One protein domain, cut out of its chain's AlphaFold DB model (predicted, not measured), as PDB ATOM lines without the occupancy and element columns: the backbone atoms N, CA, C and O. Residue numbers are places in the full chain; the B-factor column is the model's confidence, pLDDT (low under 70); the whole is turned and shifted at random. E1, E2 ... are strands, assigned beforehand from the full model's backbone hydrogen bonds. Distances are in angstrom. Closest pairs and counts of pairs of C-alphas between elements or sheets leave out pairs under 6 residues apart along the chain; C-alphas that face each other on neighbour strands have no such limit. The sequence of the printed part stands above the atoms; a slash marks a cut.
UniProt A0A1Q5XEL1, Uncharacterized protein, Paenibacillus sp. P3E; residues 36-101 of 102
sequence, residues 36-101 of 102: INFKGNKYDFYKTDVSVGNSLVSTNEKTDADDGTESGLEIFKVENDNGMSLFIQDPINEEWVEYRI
ATOM      1  N   ILE A  36     -24.911  -5.859-104.047       91.00
ATOM      2  CA  ILE A  36     -25.248  -4.721-104.920       91.00
ATOM      3  C   ILE A  36     -24.010  -3.863-105.201       91.00
ATOM      4  O   ILE A  36     -23.047  -3.863-104.416       91.00
ATOM      5  N   ASN A  37     -24.027  -3.120-106.308       91.06
ATOM      6  CA  ASN A  37     -23.021  -2.100-106.594       91.06
ATOM      7  C   ASN A  37     -23.531  -0.719-106.180       91.06
ATOM      8  O   ASN A  37     -24.629  -0.310-106.536       91.06
ATOM      9  N   PHE A  38     -22.710   0.032-105.456       90.81
ATOM     10  CA  PHE A  38     -23.011   1.417-105.127       90.81
ATOM     11  C   PHE A  38     -21.732   2.242-105.170       90.81
ATOM     12  O   PHE A  38     -20.763   1.970-104.454       90.81
ATOM     13  N   LYS A  39     -21.712   3.261-106.036       90.06
ATOM     14  CA  LYS A  39     -20.555   4.153-106.240       90.06
ATOM     15  C   LYS A  39     -19.240   3.417-106.517       90.06
ATOM     16  O   LYS A  39     -18.178   3.841-106.062       90.06
ATOM     17  N   GLY A  40     -19.307   2.311-107.257       88.44
ATOM     18  CA  GLY A  40     -18.140   1.502-107.615       88.44
ATOM     19  C   GLY A  40     -17.633   0.588-106.498       88.44
ATOM     20  O   GLY A  40     -16.586  -0.034-106.669       88.44
ATOM     21  N   ASN A  41     -18.352   0.490-105.376       91.38
ATOM     22  CA  ASN A  41     -18.066  -0.467-104.315       91.38
ATOM     23  C   ASN A  41     -19.122  -1.566-104.305       91.38
ATOM     24  O   ASN A  41     -20.319  -1.310-104.432       91.38
ATOM     25  N   LYS A  42     -18.661  -2.795-104.088       92.00
ATOM     26  CA  LYS A  42     -19.525  -3.952-103.891       92.00
ATOM     27  C   LYS A  42     -19.926  -4.044-102.415       92.00
ATOM     28  O   LYS A  42     -19.051  -4.134-101.553       92.00
ATOM     29  N   TYR A  43     -21.228  -4.092-102.147       92.81
ATOM     30  CA  TYR A  43     -21.787  -4.334-100.818       92.81
ATOM     31  C   TYR A  43     -22.423  -5.720-100.791       92.81
ATOM     32  O   TYR A  43     -23.316  -6.002-101.584       92.81
ATOM     33  N   ASP A  44     -21.960  -6.589 -99.896       93.44
ATOM     34  CA  ASP A  44     -22.520  -7.931 -99.740       93.44
ATOM     35  C   ASP A  44     -23.802  -7.873 -98.898       93.44
ATOM     36  O   ASP A  44     -23.904  -7.080 -97.953       93.44
ATOM     37  N   PHE A  45     -24.751  -8.754 -99.212       91.62
ATOM     38  CA  PHE A  45     -25.915  -9.005 -98.368       91.62
ATOM     39  C   PHE A  45     -25.478  -9.341 -96.938       91.62
ATOM     40  O   PHE A  45     -24.563 -10.145 -96.718       91.62
ATOM     41  N   TYR A  46     -26.158  -8.741 -95.962       90.44
ATOM     42  CA  TYR A  46     -25.916  -8.988 -94.547       90.44
ATOM     43  C   TYR A  46     -27.103  -9.678 -93.868       90.44
ATOM     44  O   TYR A  46     -26.920 -10.744 -93.277       90.44
ATOM     45  N   LYS A  47     -28.309  -9.094 -93.932       88.06
ATOM     46  CA  LYS A  47     -29.533  -9.665 -93.333       88.06
ATOM     47  C   LYS A  47     -30.814  -8.982 -93.837       88.06
ATOM     48  O   LYS A  47     -30.760  -7.861 -94.338       88.06
ATOM     49  N   THR A  48     -31.951  -9.641 -93.619       86.12
ATOM     50  CA  THR A  48     -33.315  -9.100 -93.778       86.12
ATOM     51  C   THR A  48     -33.946  -8.771 -92.418       86.12
ATOM     52  O   THR A  48     -33.293  -8.943 -91.382       86.12
ATOM     53  N   ASP A  49     -35.199  -8.295 -92.424       80.62
ATOM     54  CA  ASP A  49     -35.985  -7.932 -91.233       80.62
ATOM     55  C   ASP A  49     -35.224  -6.989 -90.281       80.62
ATOM     56  O   ASP A  49     -35.129  -7.166 -89.060       80.62
ATOM     57  N   VAL A  50     -34.565  -5.986 -90.868       82.62
ATOM     58  CA  VAL A  50     -33.800  -5.016 -90.088       82.62
ATOM     59  C   VAL A  50     -34.715  -3.901 -89.622       82.62
ATOM     60  O   VAL A  50     -35.256  -3.141 -90.419       82.62
ATOM     61  N   SER A  51     -34.818  -3.734 -88.305       81.00
ATOM     62  CA  SER A  51     -35.382  -2.512 -87.748       81.00
ATOM     63  C   SER A  51     -34.428  -1.351 -88.023       81.00
ATOM     64  O   SER A  51     -33.398  -1.176 -87.367       81.00
ATOM     65  N   VAL A  52     -34.765  -0.582 -89.046       77.88
ATOM     66  CA  VAL A  52     -34.118   0.673 -89.400       77.88
ATOM     67  C   VAL A  52     -34.827   1.807 -88.666       77.88
ATOM     68  O   VAL A  52     -36.047   1.952 -88.721       77.88
ATOM     69  N   GLY A  53     -34.070   2.591 -87.903       68.50
ATOM     70  CA  GLY A  53     -34.619   3.770 -87.235       68.50
ATOM     71  C   GLY A  53     -34.866   4.923 -88.214       68.50
ATOM     72  O   GLY A  53     -34.547   4.839 -89.398       68.50
ATOM     73  N   ASN A  54     -35.306   6.070 -87.688       76.00
ATOM     74  CA  ASN A  54     -35.498   7.325 -88.442       76.00
ATOM     75  C   ASN A  54     -34.199   7.923 -89.038       76.00
ATOM     76  O   ASN A  54     -34.195   9.057 -89.506       76.00
ATOM     77  N   SER A  55     -33.084   7.198 -88.972       83.38
ATOM     78  CA  SER A  55     -31.762   7.611 -89.444       83.38
ATOM     79  C   SER A  55     -31.474   7.191 -90.886       83.38
ATOM     80  O   SER A  55     -30.381   7.473 -91.373       83.38
ATOM     81  N   LEU A  56     -32.413   6.521 -91.564       91.25
ATOM     82  CA  LEU A  56     -32.289   6.238 -92.991       91.25
ATOM     83  C   LEU A  56     -32.261   7.535 -93.791       91.25
ATOM     84  O   LEU A  56     -33.176   8.355 -93.720       91.25
ATOM     85  N   VAL A  57     -31.217   7.685 -94.595       93.69
ATOM     86  CA  VAL A  57     -31.072   8.797 -95.527       93.69
ATOM     87  C   VAL A  57     -31.151   8.242 -96.940       93.69
ATOM     88  O   VAL A  57     -30.386   7.347 -97.296       93.69
ATOM     89  N   SER A  58     -32.063   8.779 -97.751       93.94
ATOM     90  CA  SER A  58     -32.112   8.466 -99.182       93.94
ATOM     91  C   SER A  58     -30.787   8.836 -99.848       93.94
ATOM     92  O   SER A  58     -30.224   9.911 -99.607       93.94
ATOM     93  N   THR A  59     -30.282   7.951-100.706       94.56
ATOM     94  CA  THR A  59     -29.135   8.269-101.566       94.56
ATOM     95  C   THR A  59     -29.557   8.959-102.865       94.56
ATOM     96  O   THR A  59     -28.706   9.543-103.530       94.56
ATOM     97  N   ASN A  60     -30.857   8.952-103.196       94.19
ATOM     98  CA  ASN A  60     -31.434   9.285-104.507       94.19
ATOM     99  C   ASN A  60     -30.887   8.437-105.670       94.19
ATOM    100  O   ASN A  60     -31.081   8.783-106.836       94.19
ATOM    101  N   GLU A  61     -30.205   7.336-105.364       94.31
ATOM    102  CA  GLU A  61     -29.728   6.362-106.335       94.31
ATOM    103  C   GLU A  61     -30.610   5.118-106.272       94.31
ATOM    104  O   GLU A  61     -31.309   4.861-105.285       94.31
ATOM    105  N   LYS A  62     -30.590   4.360-107.362       94.50
ATOM    106  CA  LYS A  62     -31.308   3.101-107.483       94.50
ATOM    107  C   LYS A  62     -30.319   1.987-107.767       94.50
ATOM    108  O   LYS A  62     -29.280   2.247-108.369       94.50
ATOM    109  N   THR A  63     -30.663   0.787-107.337       90.75
ATOM    110  CA  THR A  63     -29.988  -0.447-107.746       90.75
ATOM    111  C   THR A  63     -29.964  -0.603-109.258       90.75
ATOM    112  O   THR A  63     -30.838  -0.106-109.984       90.75
ATOM    113  N   ASP A  64     -28.947  -1.317-109.720       87.06
ATOM    114  CA  ASP A  64     -28.717  -1.561-111.129       87.06
ATOM    115  C   ASP A  64     -29.752  -2.542-111.691       87.06
ATOM    116  O   ASP A  64     -30.372  -3.333-110.979       87.06
ATOM    117  N   ALA A  65     -29.925  -2.508-113.015       84.62
ATOM    118  CA  ALA A  65     -30.869  -3.383-113.707       84.62
ATOM    119  C   ALA A  65     -30.591  -4.881-113.454       84.62
ATOM    120  O   ALA A  65     -31.517  -5.691-113.485       84.62
ATOM    121  N   ASP A  66     -29.325  -5.208-113.185       79.19
ATOM    122  CA  ASP A  66     -28.803  -6.561-113.009       79.19
ATOM    123  C   ASP A  66     -28.844  -7.050-111.546       79.19
ATOM    124  O   ASP A  66     -28.504  -8.206-111.286       79.19
ATOM    125  N   ASP A  67     -29.310  -6.227-110.597       74.81
ATOM    126  CA  ASP A  67     -29.388  -6.557-109.161       74.81
ATOM    127  C   ASP A  67     -30.600  -7.452-108.805       74.81
ATOM    128  O   ASP A  67     -31.055  -7.490-107.667       74.81
ATOM    129  N   GLY A  68     -31.149  -8.196-109.771       78.69
ATOM    130  CA  GLY A  68     -32.205  -9.185-109.527       78.69
ATOM    131  C   GLY A  68     -33.521  -8.580-109.023       78.69
ATOM    132  O   GLY A  68     -34.055  -7.651-109.630       78.69
ATOM    133  N   THR A  69     -34.069  -9.142-107.944       77.19
ATOM    134  CA  THR A  69     -35.341  -8.725-107.321       77.19
ATOM    135  C   THR A  69     -35.303  -7.275-106.858       77.19
ATOM    136  O   THR A  69     -36.313  -6.572-106.900       77.19
ATOM    137  N   GLU A  70     -34.124  -6.808-106.463       79.62
ATOM    138  CA  GLU A  70     -33.913  -5.455-105.992       79.62
ATOM    139  C   GLU A  70     -33.734  -4.440-107.111       79.62
ATOM    140  O   GLU A  70     -33.617  -3.263-106.805       79.62
ATOM    141  N   SER A  71     -33.726  -4.841-108.381       85.94
ATOM    142  CA  SER A  71     -33.496  -3.969-109.538       85.94
ATOM    143  C   SER A  71     -34.422  -2.741-109.584       85.94
ATOM    144  O   SER A  71     -35.650  -2.839-109.512       85.94
ATOM    145  N   GLY A  72     -33.832  -1.549-109.730       90.00
ATOM    146  CA  GLY A  72     -34.555  -0.276-109.836       90.00
ATOM    147  C   GLY A  72     -35.186   0.247-108.536       90.00
ATOM    148  O   GLY A  72     -35.948   1.228-108.586       90.00
ATOM    149  N   LEU A  73     -34.873  -0.365-107.392       92.75
ATOM    150  CA  LEU A  73     -35.294   0.070-106.063       92.75
ATOM    151  C   LEU A  73     -34.362   1.143-105.506       92.75
ATOM    152  O   LEU A  73     -33.180   1.203-105.830       92.75
ATOM    153  N   GLU A  74     -34.912   2.022-104.675       95.81
ATOM    154  CA  GLU A  74     -34.148   3.102-104.060       95.81
ATOM    155  C   GLU A  74     -33.176   2.572-103.003       95.81
ATOM    156  O   GLU A  74     -33.531   1.748-102.158       95.81
ATOM    157  N   ILE A  75     -31.950   3.094-103.039       95.25
ATOM    158  CA  ILE A  75     -30.917   2.785-102.060       95.25
ATOM    159  C   ILE A  75     -30.966   3.843-100.957       95.25
ATOM    160  O   ILE A  75     -30.830   5.048-101.197       95.25
ATOM    161  N   PHE A  76     -31.093   3.390 -99.721       96.12
ATOM    162  CA  PHE A  76     -30.957   4.209 -98.526       96.12
ATOM    163  C   PHE A  76     -29.644   3.886 -97.828       96.12
ATOM    164  O   PHE A  76     -29.061   2.821 -98.022       96.12
ATOM    165  N   LYS A  77     -29.165   4.803 -96.992       94.69
ATOM    166  CA  LYS A  77     -27.940   4.604 -96.224       94.69
ATOM    167  C   LYS A  77     -28.088   5.015 -94.771       94.69
ATOM    168  O   LYS A  77     -28.852   5.921 -94.436       94.69
ATOM    169  N   VAL A  78     -27.270   4.385 -93.938       93.19
ATOM    170  CA  VAL A  78     -26.959   4.836 -92.582       93.19
ATOM    171  C   VAL A  78     -25.443   4.866 -92.439       93.19
ATOM    172  O   VAL A  78     -24.762   3.887 -92.746       93.19
ATOM    173  N   GLU A  79     -24.918   5.995 -91.973       90.12
ATOM    174  CA  GLU A  79     -23.512   6.146 -91.598       90.12
ATOM    175  C   GLU A  79     -23.396   6.055 -90.074       90.12
ATOM    176  O   GLU A  79     -24.147   6.701 -89.342       90.12
ATOM    177  N   ASN A  80     -22.479   5.219 -89.592       83.94
ATOM    178  CA  ASN A  80     -22.154   5.071 -88.178       83.94
ATOM    179  C   ASN A  80     -20.632   4.945 -87.994       83.94
ATOM    180  O   ASN A  80     -19.878   4.941 -88.967       83.94
ATOM    181  N   ASP A  81     -20.179   4.813 -86.747       81.88
ATOM    182  CA  ASP A  81     -18.748   4.722 -86.415       81.88
ATOM    183  C   ASP A  81     -18.034   3.522 -87.070       81.88
ATOM    184  O   ASP A  81     -16.816   3.538 -87.229       81.88
ATOM    185  N   ASN A  82     -18.783   2.495 -87.483       78.94
ATOM    186  CA  ASN A  82     -18.274   1.302 -88.165       78.94
ATOM    187  C   ASN A  82     -18.376   1.396 -89.701       78.94
ATOM    188  O   ASN A  82     -18.081   0.422 -90.390       78.94
ATOM    189  N   GLY A  83     -18.799   2.544 -90.242       86.69
ATOM    190  CA  GLY A  83     -18.895   2.804 -91.677       86.69
ATOM    191  C   GLY A  83     -20.326   2.972 -92.191       86.69
ATOM    192  O   GLY A  83     -21.254   3.312 -91.456       86.69
ATOM    193  N   MET A  84     -20.490   2.774 -93.499       91.12
ATOM    194  CA  MET A  84     -21.763   2.931 -94.203       91.12
ATOM    195  C   MET A  84     -22.434   1.574 -94.412       91.12
ATOM    196  O   MET A  84     -21.823   0.650 -94.946       91.12
ATOM    197  N   SER A  85     -23.705   1.480 -94.038       93.25
ATOM    198  CA  SER A  85     -24.591   0.374 -94.418       93.25
ATOM    199  C   SER A  85     -25.630   0.885 -95.407       93.25
ATOM    200  O   SER A  85     -26.114   2.014 -95.265       93.25
ATOM    201  N   LEU A  86     -25.942   0.072 -96.411       94.69
ATOM    202  CA  LEU A  86     -26.971   0.357 -97.403       94.69
ATOM    203  C   LEU A  86     -28.217  -0.463 -97.105       94.69
ATOM    204  O   LEU A  86     -28.127  -1.580 -96.599       94.69
ATOM    205  N   PHE A  87     -29.367   0.108 -97.426       94.75
ATOM    206  CA  PHE A  87     -30.665  -0.485 -97.168       94.75
ATOM    207  C   PHE A  87     -31.550  -0.360 -98.393       94.75
ATOM    208  O   PHE A  87     -31.614   0.703 -99.011       94.75
ATOM    209  N   ILE A  88     -32.246  -1.442 -98.709       93.56
ATOM    210  CA  ILE A  88     -33.251  -1.503 -99.767       93.56
ATOM    211  C   ILE A  88     -34.510  -2.092 -99.137       93.56
ATOM    212  O   ILE A  88     -34.416  -3.030 -98.342       93.56
ATOM    213  N   GLN A  89     -35.671  -1.517 -99.440       91.88
ATOM    214  CA  GLN A  89     -36.939  -2.070 -98.982       91.88
ATOM    215  C   GLN A  89     -37.408  -3.134 -99.974       91.88
ATOM    216  O   GLN A  89     -37.595  -2.833-101.152       91.88
ATOM    217  N   ASP A  90     -37.599  -4.358 -99.493       85.50
ATOM    218  CA  ASP A  90     -38.191  -5.447-100.262       85.50
ATOM    219  C   ASP A  90     -39.603  -5.028-100.724       85.50
ATOM    220  O   ASP A  90     -40.451  -4.706 -99.885       85.50
ATOM    221  N   PRO A  91     -39.887  -5.017-102.040       81.69
ATOM    222  CA  PRO A  91     -41.165  -4.557-102.571       81.69
ATOM    223  C   PRO A  91     -42.325  -5.527-102.293       81.69
ATOM    224  O   PRO A  91     -43.482  -5.156-102.490       81.69
ATOM    225  N   ILE A  92     -42.037  -6.767-101.885       82.31
ATOM    226  CA  ILE A  92     -43.026  -7.819-101.625       82.31
ATOM    227  C   ILE A  92     -43.376  -7.864-100.139       82.31
ATOM    228  O   ILE A  92     -44.556  -7.870 -99.790       82.31
ATOM    229  N   ASN A  93     -42.363  -7.919 -99.271       82.12
ATOM    230  CA  ASN A  93     -42.564  -8.087 -97.828       82.12
ATOM    231  C   ASN A  93     -42.535  -6.759 -97.052       82.12
ATOM    232  O   ASN A  93     -42.801  -6.756 -95.854       82.12
ATOM    233  N   GLU A  94     -42.203  -5.644 -97.715       84.81
ATOM    234  CA  GLU A  94     -41.987  -4.317 -97.110       84.81
ATOM    235  C   GLU A  94     -40.891  -4.300 -96.020       84.81
ATOM    236  O   GLU A  94     -40.761  -3.332 -95.266       84.81
ATOM    237  N   GLU A  95     -40.072  -5.354 -95.959       87.81
ATOM    238  CA  GLU A  95     -38.959  -5.518 -95.026       87.81
ATOM    239  C   GLU A  95     -37.706  -4.784 -95.512       87.81
ATOM    240  O   GLU A  95     -37.466  -4.629 -96.707       87.81
ATOM    241  N   TRP A  96     -36.851  -4.372 -94.577       91.62
ATOM    242  CA  TRP A  96     -35.565  -3.773 -94.918       91.62
ATOM    243  C   TRP A  96     -34.473  -4.827 -95.036       91.62
ATOM    244  O   TRP A  96     -34.211  -5.586 -94.097       91.62
ATOM    245  N   VAL A  97     -33.799  -4.806 -96.179       91.94
ATOM    246  CA  VAL A  97     -32.622  -5.616 -96.482       91.94
ATOM    247  C   VAL A  97     -31.378  -4.761 -96.294       91.94
ATOM    248  O   VAL A  97     -31.303  -3.651 -96.815       91.94
ATOM    249  N   GLU A  98     -30.400  -5.266 -95.546       92.88
ATOM    250  CA  GLU A  98     -29.153  -4.564 -95.246       92.88
ATOM    251  C   GLU A  98     -27.965  -5.136 -96.028       92.88
ATOM    252  O   GLU A  98     -27.737  -6.349 -96.043       92.88
ATOM    253  N   TYR A  99     -27.156  -4.235 -96.587       93.44
ATOM    254  CA  TYR A  99     -25.941  -4.518 -97.346       93.44
ATOM    255  C   TYR A  99     -24.741  -3.764 -96.756       93.44
ATOM    256  O   TYR A  99     -24.844  -2.590 -96.384       93.44
ATOM    257  N   ARG A 100     -23.578  -4.422 -96.666       93.50
ATOM    258  CA  ARG A 100     -22.365  -3.868 -96.030       93.50
ATOM    259  C   ARG A 100     -21.097  -4.190 -96.818       93.50
ATOM    260  O   ARG A 100     -21.014  -5.207 -97.503       93.50
ATOM    261  N   ILE A 101     -20.087  -3.336 -96.673       91.00
ATOM    262  CA  ILE A 101     -18.712  -3.657 -97.074       91.00
ATOM    263  C   ILE A 101     -18.091  -4.531 -95.972       91.00
ATOM    264  O   ILE A 101     -18.291  -4.252 -94.788       91.00
TER     265      ILE A 101
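What this domain is: This is residues 36 to 101 of the 102 residues of an uncharacterized protein of Paenibacillus sp. P3E (UniProt A0A1Q5XEL1). A single six-stranded sheet, strongly twisted and curled like part of a small barrel, is bent back on itself: the leaf of E1 and E2 faces the leaf of E5, E4 and E3, with E6 as the hinge. The barrel is nearly closed, with a gap between its edge strands E1 and E3, whose closest C-alphas are 8.4 A apart. The printed part has 66 residues with no named helix and six strands, E1 to E6 along the chain; the sheet runs E1 - E2 - E6 - E5 - E4 - E3, all antiparallel, and the class is all strand. The whole is compact and rounded, with a radius of gyration of the C-alphas of 10.9 A and spans of 31 by 28 by 21 A.

Where its parts are: E1 covers residues 36 to 38, 6.5 A long, and begins at C-alpha 36, (-25.248, -4.721, -104.920). E2 covers residues 41 to 47 and is 18.3 A long. E6, residues 96 to 100, is 13.2 A long and ends at C-alpha 100, (-22.365, -3.868, -96.030). E5, residues 83 to 89, measures 20.1 A, and E4, residues 74 to 80, 20.0 A. E3, residues 57 to 62, is 13.2 A long and begins at C-alpha 57, (-31.072, 8.797, -95.527).

How they stand to each other: This is a folded sheet, one sheet bent into two leaves that face each other, with 17 pairs of C-alphas within 11 A between E1 E2 and E5 E4 E3. The hinge E6 is antiparallel to E5 at 149 degrees, with N 99 and O 86 2.8 A apart, within hydrogen-bond range. E5 and E4 form a hairpin at 149 degrees, with N 76 and O 87 at 2.8 A. E4 and E3 form a hairpin at 140 degrees, with N 77 and O 57 at 2.8 A. E3, E4, E5 and E6 make a meander, each strand the antiparallel neighbour of the one before. On the other side of E6, E2 is antiparallel to it at 132 degrees, with N 44 and O 100 at 2.9 A. E2 is staggered: its residues 41 to 43 pair with E1 and 44 to 47 with E6. E1 and E2 form a hairpin at 134 degrees, with N 36 and O 43 at 2.9 A. The edge strands E1 and E3 are only just apart, at 8.4 A.

The domain as a whole: The two C-alphas farthest apart, those of Asp 81 and Ile 92, are 31.3 A apart. The printed part has no cut. The link from E3 to E4, 11 residues, is long. Mean pLDDT of the printed part is 88.2, and residue 53 is under 70.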